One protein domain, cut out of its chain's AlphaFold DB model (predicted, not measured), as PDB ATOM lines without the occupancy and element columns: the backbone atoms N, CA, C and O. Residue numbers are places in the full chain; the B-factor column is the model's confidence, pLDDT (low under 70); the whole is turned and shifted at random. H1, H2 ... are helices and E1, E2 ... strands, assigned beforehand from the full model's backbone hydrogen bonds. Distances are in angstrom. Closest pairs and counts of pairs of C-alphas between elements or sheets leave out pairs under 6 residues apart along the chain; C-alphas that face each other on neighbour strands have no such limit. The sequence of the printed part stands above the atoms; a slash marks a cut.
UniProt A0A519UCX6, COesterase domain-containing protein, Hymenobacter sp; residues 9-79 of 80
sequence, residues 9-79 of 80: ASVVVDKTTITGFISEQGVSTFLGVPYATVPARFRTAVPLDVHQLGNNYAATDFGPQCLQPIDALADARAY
ATOM      1  N   ALA A   9     137.062 159.182  92.478       94.81
ATOM      2  CA  ALA A   9     137.537 160.255  91.613       94.81
ATOM      3  C   ALA A   9     138.135 159.631  90.351       94.81
ATOM      4  O   ALA A   9     138.756 158.570  90.415       94.81
ATOM      5  N   SER A  10     137.970 160.280  89.202       96.44
ATOM      6  CA  SER A  10     138.598 159.831  87.959       96.44
ATOM      7  C   SER A  10     139.165 161.008  87.181       96.44
ATOM      8  O   SER A  10     138.625 162.115  87.226       96.44
ATOM      9  N   VAL A  11     140.270 160.763  86.485       96.62
ATOM     10  CA  VAL A  11     140.884 161.704  85.548       96.62
ATOM     11  C   VAL A  11     141.258 160.955  84.278       96.62
ATOM     12  O   VAL A  11     141.696 159.808  84.334       96.62
ATOM     13  N   VAL A  12     141.068 161.590  83.125       96.50
ATOM     14  CA  VAL A  12     141.467 161.025  81.834       96.50
ATOM     15  C   VAL A  12     142.787 161.656  81.419       96.50
ATOM     16  O   VAL A  12     142.885 162.878  81.317       96.50
ATOM     17  N   VAL A  13     143.791 160.815  81.178       94.50
ATOM     18  CA  VAL A  13     145.078 161.202  80.598       94.50
ATOM     19  C   VAL A  13     145.185 160.498  79.251       94.50
ATOM     20  O   VAL A  13     145.150 159.270  79.182       94.50
ATOM     21  N   ASP A  14     145.235 161.277  78.174       91.69
ATOM     22  CA  ASP A  14     145.083 160.818  76.789       91.69
ATOM     23  C   ASP A  14     143.809 159.984  76.565       91.69
ATOM     24  O   ASP A  14     142.726 160.529  76.354       91.69
ATOM     25  N   LYS A  15     143.929 158.652  76.598       92.69
ATOM     26  CA  LYS A  15     142.821 157.689  76.438       92.69
ATOM     27  C   LYS A  15     142.680 156.744  77.632       92.69
ATOM     28  O   LYS A  15     141.865 155.823  77.588       92.69
ATOM     29  N   THR A  16     143.468 156.962  78.677       95.88
ATOM     30  CA  THR A  16     143.491 156.135  79.878       95.88
ATOM     31  C   THR A  16     142.765 156.854  81.000       95.88
ATOM     32  O   THR A  16     143.111 157.975  81.374       95.88
ATOM     33  N   THR A  17     141.754 156.196  81.556       97.25
ATOM     34  CA  THR A  17     141.058 156.660  82.754       97.25
ATOM     35  C   THR A  17     141.818 156.178  83.978       97.25
ATOM     36  O   THR A  17     141.962 154.976  84.194       97.25
ATOM     37  N   ILE A  18     142.304 157.111  84.784       97.00
ATOM     38  CA  ILE A  18     142.954 156.838  86.060       97.00
ATOM     39  C   ILE A  18     141.910 157.035  87.157       97.00
ATOM     40  O   ILE A  18     141.375 158.134  87.322       97.00
ATOM     41  N   THR A  19     141.621 155.974  87.906       97.56
ATOM     42  CA  THR A  19     140.604 155.965  88.964       97.56
ATOM     43  C   THR A  19     141.269 155.975  90.329       97.56
ATOM     44  O   THR A  19     142.020 155.064  90.661       97.56
ATOM     45  N   GLY A  20     140.964 156.987  91.130       96.75
ATOM     46  CA  GLY A  20     141.378 157.109  92.522       96.75
ATOM     47  C   GLY A  20     140.180 157.095  93.468       96.75
ATOM     48  O   GLY A  20     139.098 156.580  93.158       96.75
ATOM     49  N   PHE A  21     140.366 157.708  94.630       95.38
ATOM     50  CA  PHE A  21     139.331 157.862  95.648       95.38
ATOM     51  C   PHE A  21     139.371 159.261  96.258       95.38
ATOM     52  O   PHE A  21     140.386 159.955  96.207       95.38
ATOM     53  N   ILE A  22     138.261 159.680  96.846       95.44
ATOM     54  CA  ILE A  22     138.178 160.911  97.624       95.44
ATOM     55  C   ILE A  22     138.341 160.534  99.097       95.44
ATOM     56  O   ILE A  22     137.623 159.670  99.604       95.44
ATOM     57  N   SER A  23     139.308 161.149  99.776       90.12
ATOM     58  CA  SER A  23     139.536 160.925 101.203       90.12
ATOM     59  C   SER A  23     138.400 161.507 102.053       90.12
ATOM     60  O   SER A  23     137.613 162.331 101.589       90.12
ATOM     61  N   GLU A  24     138.339 161.145 103.335       89.81
ATOM     62  CA  GLU A  24     137.362 161.706 104.286       89.81
ATOM     63  C   GLU A  24     137.444 163.240 104.390       89.81
ATOM     64  O   GLU A  24     136.461 163.904 104.705       89.81
ATOM     65  N   GLN A  25     138.610 163.814 104.081       92.25
ATOM     66  CA  GLN A  25     138.852 165.258 104.054       92.25
ATOM     67  C   GLN A  25     138.402 165.916 102.735       92.25
ATOM     68  O   GLN A  25     138.651 167.102 102.531       92.25
ATOM     69  N   GLY A  26     137.775 165.167 101.824       92.44
ATOM     70  CA  GLY A  26     137.324 165.669 100.525       92.44
ATOM     71  C   GLY A  26     138.441 165.821  99.487       92.44
ATOM     72  O   GLY A  26     138.243 166.493  98.477       92.44
ATOM     73  N   VAL A  27     139.615 165.218  99.708       94.69
ATOM     74  CA  VAL A  27     140.762 165.338  98.796       94.69
ATOM     75  C   VAL A  27     140.762 164.181  97.802       94.69
ATOM     76  O   VAL A  27     140.845 163.016  98.188       94.69
ATOM     77  N   SER A  28     140.708 164.501  96.507       96.31
ATOM     78  CA  SER A  28     140.886 163.502  95.447       96.31
ATOM     79  C   SER A  28     142.326 163.002  95.440       96.31
ATOM     80  O   SER A  28     143.262 163.783  95.272       96.31
ATOM     81  N   THR A  29     142.494 161.699  95.623       96.00
ATOM     82  CA  THR A  29     143.789 161.049  95.804       96.00
ATOM     83  C   THR A  29     143.970 159.966  94.749       96.00
ATOM     84  O   THR A  29     143.100 159.116  94.554       96.00
ATOM     85  N   PHE A  30     145.123 160.002  94.080       96.88
ATOM     86  CA  PHE A  30     145.539 159.037  93.068       96.88
ATOM     87  C   PHE A  30     146.914 158.502  93.473       96.88
ATOM     88  O   PHE A  30     147.906 159.231  93.448       96.88
ATOM     89  N   LEU A  31     146.959 157.249  93.912       96.56
ATOM     90  CA  LEU A  31     148.150 156.590  94.440       96.56
ATOM     91  C   LEU A  31     148.748 155.633  93.409       96.56
ATOM     92  O   LEU A  31     148.053 155.120  92.541       96.56
ATOM     93  N   GLY A  32     150.060 155.413  93.495       96.00
ATOM     94  CA  GLY A  32     150.737 154.397  92.684       96.00
ATOM     95  C   GLY A  32     150.823 154.695  91.183       96.00
ATOM     96  O   GLY A  32     151.285 153.835  90.446       96.00
ATOM     97  N   VAL A  33     150.434 155.894  90.722       96.38
ATOM     98  CA  VAL A  33     150.462 156.258  89.296       96.38
ATOM     99  C   VAL A  33     151.901 156.202  88.758       96.38
ATOM    100  O   VAL A  33     152.758 156.965  89.216       96.38
ATOM    101  N   PRO A  34     152.199 155.321  87.788       95.44
ATOM    102  CA  PRO A  34     153.541 155.192  87.252       95.44
ATOM    103  C   PRO A  34     153.835 156.337  86.279       95.44
ATOM    104  O   PRO A  34     153.027 156.667  85.415       95.44
ATOM    105  N   TYR A  35     155.019 156.928  86.411       94.25
ATOM    106  CA  TYR A  35     155.466 158.064  85.594       94.25
ATOM    107  C   TYR A  35     156.628 157.710  84.651       94.25
ATOM    108  O   TYR A  35     156.925 158.446  83.712       94.25
ATOM    109  N   ALA A  36     157.308 156.591  84.900       95.69
ATOM    110  CA  ALA A  36     158.465 156.134  84.143       95.69
ATOM    111  C   ALA A  36     158.514 154.604  84.089       95.69
ATOM    112  O   ALA A  36     157.941 153.919  84.941       95.69
ATOM    113  N   THR A  37     159.219 154.068  83.096       94.69
ATOM    114  CA  THR A  37     159.539 152.640  83.027       94.69
ATOM    115  C   THR A  37     160.481 152.253  84.166       94.69
ATOM    116  O   THR A  37     161.273 153.072  84.639       94.69
ATOM    117  N   VAL A  38     160.411 150.995  84.618       91.19
ATOM    118  CA  VAL A  38     161.312 150.490  85.665       91.19
ATOM    119  C   VAL A  38     162.750 150.533  85.134       91.19
ATOM    120  O   VAL A  38     163.063 149.812  84.181       91.19
ATOM    121  N   PRO A  39     163.637 151.368  85.706       92.56
ATOM    122  CA  PRO A  39     164.966 151.545  85.153       92.56
ATOM    123  C   PRO A  39     165.844 150.334  85.466       92.56
ATOM    124  O   PRO A  39     165.832 149.788  86.571       92.56
ATOM    125  N   ALA A  40     166.691 149.963  84.508       91.50
ATOM    126  CA  ALA A  40     167.848 149.135  84.813       91.50
ATOM    127  C   ALA A  40     168.842 149.922  85.688       91.50
ATOM    128  O   ALA A  40     168.921 151.152  85.634       91.50
ATOM    129  N   ARG A  41     169.646 149.208  86.481       92.69
ATOM    130  CA  ARG A  41     170.643 149.827  87.364       92.69
ATOM    131  C   ARG A  41     171.591 150.736  86.566       92.69
ATOM    132  O   ARG A  41     172.136 150.319  85.546       92.69
ATOM    133  N   PHE A  42     171.796 151.959  87.061       94.06
ATOM    134  CA  PHE A  42     172.650 152.987  86.445       94.06
ATOM    135  C   PHE A  42     172.251 153.382  85.014       94.06
ATOM    136  O   PHE A  42     173.088 153.814  84.220       94.06
ATOM    137  N   ARG A  43     170.968 153.244  84.673       96.69
ATOM    138  CA  ARG A  43     170.386 153.787  83.446       96.69
ATOM    139  C   ARG A  43     169.366 154.858  83.802       96.69
ATOM    140  O   ARG A  43     168.635 154.725  84.779       96.69
ATOM    141  N   THR A  44     169.329 155.914  82.999       96.31
ATOM    142  CA  THR A  44     168.316 156.962  83.124       96.31
ATOM    143  C   THR A  44     166.931 156.360  82.900       96.31
ATOM    144  O   THR A  44     166.742 155.583  81.964       96.31
ATOM    145  N   ALA A  45     165.977 156.710  83.762       96.25
ATOM    146  CA  ALA A  45     164.586 156.312  83.595       96.25
ATOM    147  C   ALA A  45     163.990 156.963  82.338       96.25
ATOM    148  O   ALA A  45     164.333 158.093  81.989       96.25
ATOM    149  N   VAL A  46     163.099 156.243  81.662       96.88
ATOM    150  CA  VAL A  46     162.428 156.718  80.446       96.88
ATOM    151  C   VAL A  46     160.957 156.960  80.779       96.88
ATOM    152  O   VAL A  46     160.387 156.148  81.512       96.88
ATOM    153  N   PRO A  47     160.327 158.038  80.274       96.19
ATOM    154  CA  PRO A  47     158.894 158.252  80.447       96.19
ATOM    155  C   PRO A  47     158.088 157.019  80.032       96.19
ATOM    156  O   PRO A  47     158.382 156.392  79.011       96.19
ATOM    157  N   LEU A  48     157.093 156.662  80.841       95.19
ATOM    158  CA  LEU A  48     156.175 155.583  80.504       95.19
ATOM    159  C   LEU A  48     155.182 156.085  79.452       95.19
ATOM    160  O   LEU A  48     154.610 157.162  79.608       95.19
ATOM    161  N   ASP A  49     154.949 155.293  78.408       93.75
ATOM    162  CA  ASP A  49     153.827 155.530  77.501       93.75
ATOM    163  C   ASP A  49     152.523 155.161  78.224       93.75
ATOM    164  O   ASP A  49     152.317 154.006  78.597       93.75
ATOM    165  N   VAL A  50     151.644 156.145  78.423       92.62
ATOM    166  CA  VAL A  50     150.372 156.000  79.150       92.62
ATOM    167  C   VAL A  50     149.491 154.910  78.533       92.62
ATOM    168  O   VAL A  50     148.783 154.211  79.260       92.62
ATOM    169  N   HIS A  51     149.593 154.664  77.223       90.75
ATOM    170  CA  HIS A  51     148.851 153.586  76.565       90.75
ATOM    171  C   HIS A  51     149.227 152.185  77.074       90.75
ATOM    172  O   HIS A  51     148.415 151.262  76.982       90.75
ATOM    173  N   GLN A  52     150.412 152.020  77.669       93.12
ATOM    174  CA  GLN A  52     150.845 150.760  78.282       93.12
ATOM    175  C   GLN A  52     150.084 150.434  79.576       93.12
ATOM    176  O   GLN A  52     150.093 149.284  80.010       93.12
ATOM    177  N   LEU A  53     149.393 151.412  80.173       92.12
ATOM    178  CA  LEU A  53     148.520 151.212  81.335       92.12
ATOM    179  C   LEU A  53     147.139 150.656  80.963       92.12
ATOM    180  O   LEU A  53     146.360 150.303  81.847       92.12
ATOM    181  N   GLY A  54     146.832 150.566  79.666       94.31
ATOM    182  CA  GLY A  54     145.509 150.208  79.171       94.31
ATOM    183  C   GLY A  54     144.505 151.356  79.290       94.31
ATOM    184  O   GLY A  54     144.856 152.496  79.580       94.31
ATOM    185  N   ASN A  55     143.227 151.066  79.046       95.38
ATOM    186  CA  ASN A  55     142.175 152.092  79.028       95.38
ATOM    187  C   ASN A  55     141.729 152.529  80.431       95.38
ATOM    188  O   ASN A  55     141.161 153.608  80.577       95.38
ATOM    189  N   ASN A  56     141.958 151.696  81.450       96.06
ATOM    190  CA  ASN A  56     141.568 151.952  82.833       96.06
ATOM    191  C   ASN A  56     142.704 151.536  83.769       96.06
ATOM    192  O   ASN A  56     143.137 150.385  83.724       96.06
ATOM    193  N   TYR A  57     143.136 152.447  84.637       96.12
ATOM    194  CA  TYR A  57     144.181 152.215  85.627       96.12
ATOM    195  C   TYR A  57     143.666 152.542  87.034       96.12
ATOM    196  O   TYR A  57     143.173 153.643  87.283       96.12
ATOM    197  N   ALA A  58     143.772 151.585  87.957       96.62
ATOM    198  CA  ALA A  58     143.389 151.775  89.353       96.62
ATOM    199  C   ALA A  58     144.558 152.384  90.140       96.62
ATOM    200  O   ALA A  58     145.600 151.758  90.307       96.62
ATOM    201  N   ALA A  59     144.358 153.604  90.627       96.56
ATOM    202  CA  ALA A  59     145.303 154.400  91.398       96.56
ATOM    203  C   ALA A  59     144.827 154.552  92.854       96.56
ATOM    204  O   ALA A  59     144.716 155.657  93.387       96.56
ATOM    205  N   THR A  60     144.466 153.435  93.484       96.06
ATOM    206  CA  THR A  60     143.919 153.389  94.850       96.06
ATOM    207  C   THR A  60     144.949 153.012  95.904       96.06
ATOM    208  O   THR A  60     144.727 153.263  97.084       96.06
ATOM    209  N   ASP A  61     146.088 152.459  95.485       95.38
ATOM    210  CA  ASP A  61     147.071 151.845  96.369       95.38
ATOM    211  C   ASP A  61     148.474 152.401  96.116       95.38
ATOM    212  O   ASP A  61     148.830 152.787  95.000       95.38
ATOM    213  N   PHE A  62     149.293 152.457  97.169       96.00
ATOM    214  CA  PHE A  62     150.697 152.826  97.020       96.00
ATOM    215  C   PHE A  62     151.457 151.755  96.230       96.00
ATOM    216  O   PHE A  62     151.292 150.557  96.453       96.00
ATOM    217  N   GLY A  63     152.339 152.208  95.339       93.19
ATOM    218  CA  GLY A  63     153.315 151.338  94.693       93.19
ATOM    219  C   GLY A  63     154.421 150.889  95.659       93.19
ATOM    220  O   GLY A  63     154.549 151.429  96.764       93.19
ATOM    221  N   PRO A  64     155.256 149.923  95.245       93.25
ATOM    222  CA  PRO A  64     156.407 149.507  96.032       93.25
ATOM    223  C   PRO A  64     157.390 150.667  96.213       93.25
ATOM    224  O   PRO A  64     157.606 151.478  95.310       93.25
ATOM    225  N   GLN A  65     158.023 150.721  97.382       90.31
ATOM    226  CA  GLN A  65     159.138 151.632  97.617       90.31
ATOM    227  C   GLN A  65     160.383 151.168  96.854       90.31
ATOM    228  O   GLN A  65     160.556 149.984  96.555       90.31
ATOM    229  N   CYS A  66     161.271 152.114  96.545       89.44
ATOM    230  CA  CYS A  66     162.573 151.793  95.973       89.44
ATOM    231  C   CYS A  66     163.382 150.908  96.927       89.44
ATOM    232  O   CYS A  66     163.245 151.000  98.144       89.44
ATOM    233  N   LEU A  67     164.286 150.098  96.372       88.75
ATOM    234  CA  LEU A  67     165.261 149.371  97.180       88.75
ATOM    235  C   LEU A  67     166.121 150.373  97.960       88.75
ATOM    236  O   LEU A  67     166.831 151.190  97.369       88.75
ATOM    237  N   GLN A  68     166.051 150.292  99.284       88.12
ATOM    238  CA  GLN A  68     166.829 151.100 100.213       88.12
ATOM    239  C   GLN A  68     167.683 150.176 101.092       88.12
ATOM    240  O   GLN A  68     167.292 149.031 101.332       88.12
ATOM    241  N   PRO A  69     168.857 150.631 101.560       87.38
ATOM    242  CA  PRO A  69     169.588 149.924 102.604       87.38
ATOM    243  C   PRO A  69     168.690 149.704 103.827       87.38
ATOM    244  O   PRO A  69     167.899 150.581 104.171       87.38
ATOM    245  N   ILE A  70     168.824 148.551 104.484       80.06
ATOM    246  CA  ILE A  70     168.123 148.277 105.744       80.06
ATOM    247  C   ILE A  70     168.550 149.316 106.780       80.06
ATOM    248  O   ILE A  70     169.745 149.528 107.006       80.06
ATOM    249  N   ASP A  71     167.569 149.939 107.430       74.94
ATOM    250  CA  ASP A  71     167.822 150.703 108.643       74.94
ATOM    251  C   ASP A  71     168.113 149.721 109.785       74.94
ATOM    252  O   ASP A  71     167.210 149.101 110.350       74.94
ATOM    253  N   ALA A  72     169.394 149.569 110.118       67.38
ATOM    254  CA  ALA A  72     169.852 148.664 111.168       67.38
ATOM    255  C   ALA A  72     169.227 148.972 112.546       67.38
ATOM    256  O   ALA A  72     169.115 148.076 113.382       67.38
ATOM    257  N   LEU A  73     168.793 150.215 112.799       67.44
ATOM    258  CA  LEU A  73     168.132 150.586 114.055       67.44
ATOM    259  C   LEU A  73     166.652 150.188 114.079       67.44
ATOM    260  O   LEU A  73     166.111 149.946 115.158       67.44
ATOM    261  N   ALA A  74     165.991 150.131 112.922       65.62
ATOM    262  CA  ALA A  74     164.632 149.607 112.811       65.62
ATOM    263  C   ALA A  74     164.619 148.076 112.958       65.62
ATOM    264  O   ALA A  74     163.759 147.544 113.656       65.62
ATOM    265  N   ASP A  75     165.613 147.394 112.382       64.12
ATOM    266  CA  ASP A  75     165.794 145.940 112.495       64.12
ATOM    267  C   ASP A  75     166.077 145.513 113.947       64.12
ATOM    268  O   ASP A  75     165.377 144.672 114.505       64.12
ATOM    269  N   ALA A  76     167.012 146.185 114.630       63.12
ATOM    270  CA  ALA A  76     167.328 145.892 116.031       63.12
ATOM    271  C   ALA A  76     166.142 146.112 116.997       63.12
ATOM    272  O   ALA A  76     166.050 145.443 118.024       63.12
ATOM    273  N   ARG A  77     165.227 147.040 116.679       63.75
ATOM    274  CA  ARG A  77     164.013 147.312 117.472       63.75
ATOM    275  C   ARG A  77     162.887 146.309 117.234       63.75
ATOM    276  O   ARG A  77     161.979 146.257 118.051       63.75
ATOM    277  N   ALA A  78     162.930 145.529 116.154       62.81
ATOM    278  CA  ALA A  78     161.933 144.497 115.868       62.81
ATOM    279  C   ALA A  78     162.118 143.218 116.716       62.81
ATOM    280  O   ALA A  78     161.245 142.351 116.710       62.81
ATOM    281  N   TYR A  79     163.236 143.106 117.445       59.34
ATOM    282  CA  TYR A  79     163.591 141.973 118.312       59.34
ATOM    283  C   TYR A  79     163.580 142.310 119.818       59.34
ATOM    284  O   TYR A  79     164.106 141.537 120.621       59.34
TER     285      TYR A  79
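This is residues 9 to 79 of the 80 residues of the protein "COesterase domain-containing protein" of Hymenobacter sp (UniProt A0A519UCX6). With little regular structure, this is a small three-stranded sheet with a long loop, residues 23 to 49, that reaches out and folds back, and a tail, residues 65 to 79 with H2, that sticks out. The printed part has 71 residues, 25 of them in E1, E2, H1, E3 and H2, in that order; the class is mixed. The mixed sheet runs E1, E2, E3. It is only just loose, close to extended, radius of gyration of the C-alphas 16.5 A, and flat, 47 by 38 by 14 A.

Find C-alpha 9 at (137.537, 160.255, 91.613), where E1, residues 9 to 13, begins; E2, residues 16 to 22, runs 19.1 A. H1 is residues 50 to 53, E3 56 to 58, and H2 72 to 77, ending at (164.013, 147.312, 117.472).

E1 and E2 are an antiparallel hairpin, N 11 and O 18 3.0 A apart; E2 and E3 are parallel, N 57 and O 17 2.8 A apart. H1 only grazes the sheet; H2 is not on it.

No cut; residues 72 to 79 are under 70 in pLDDT.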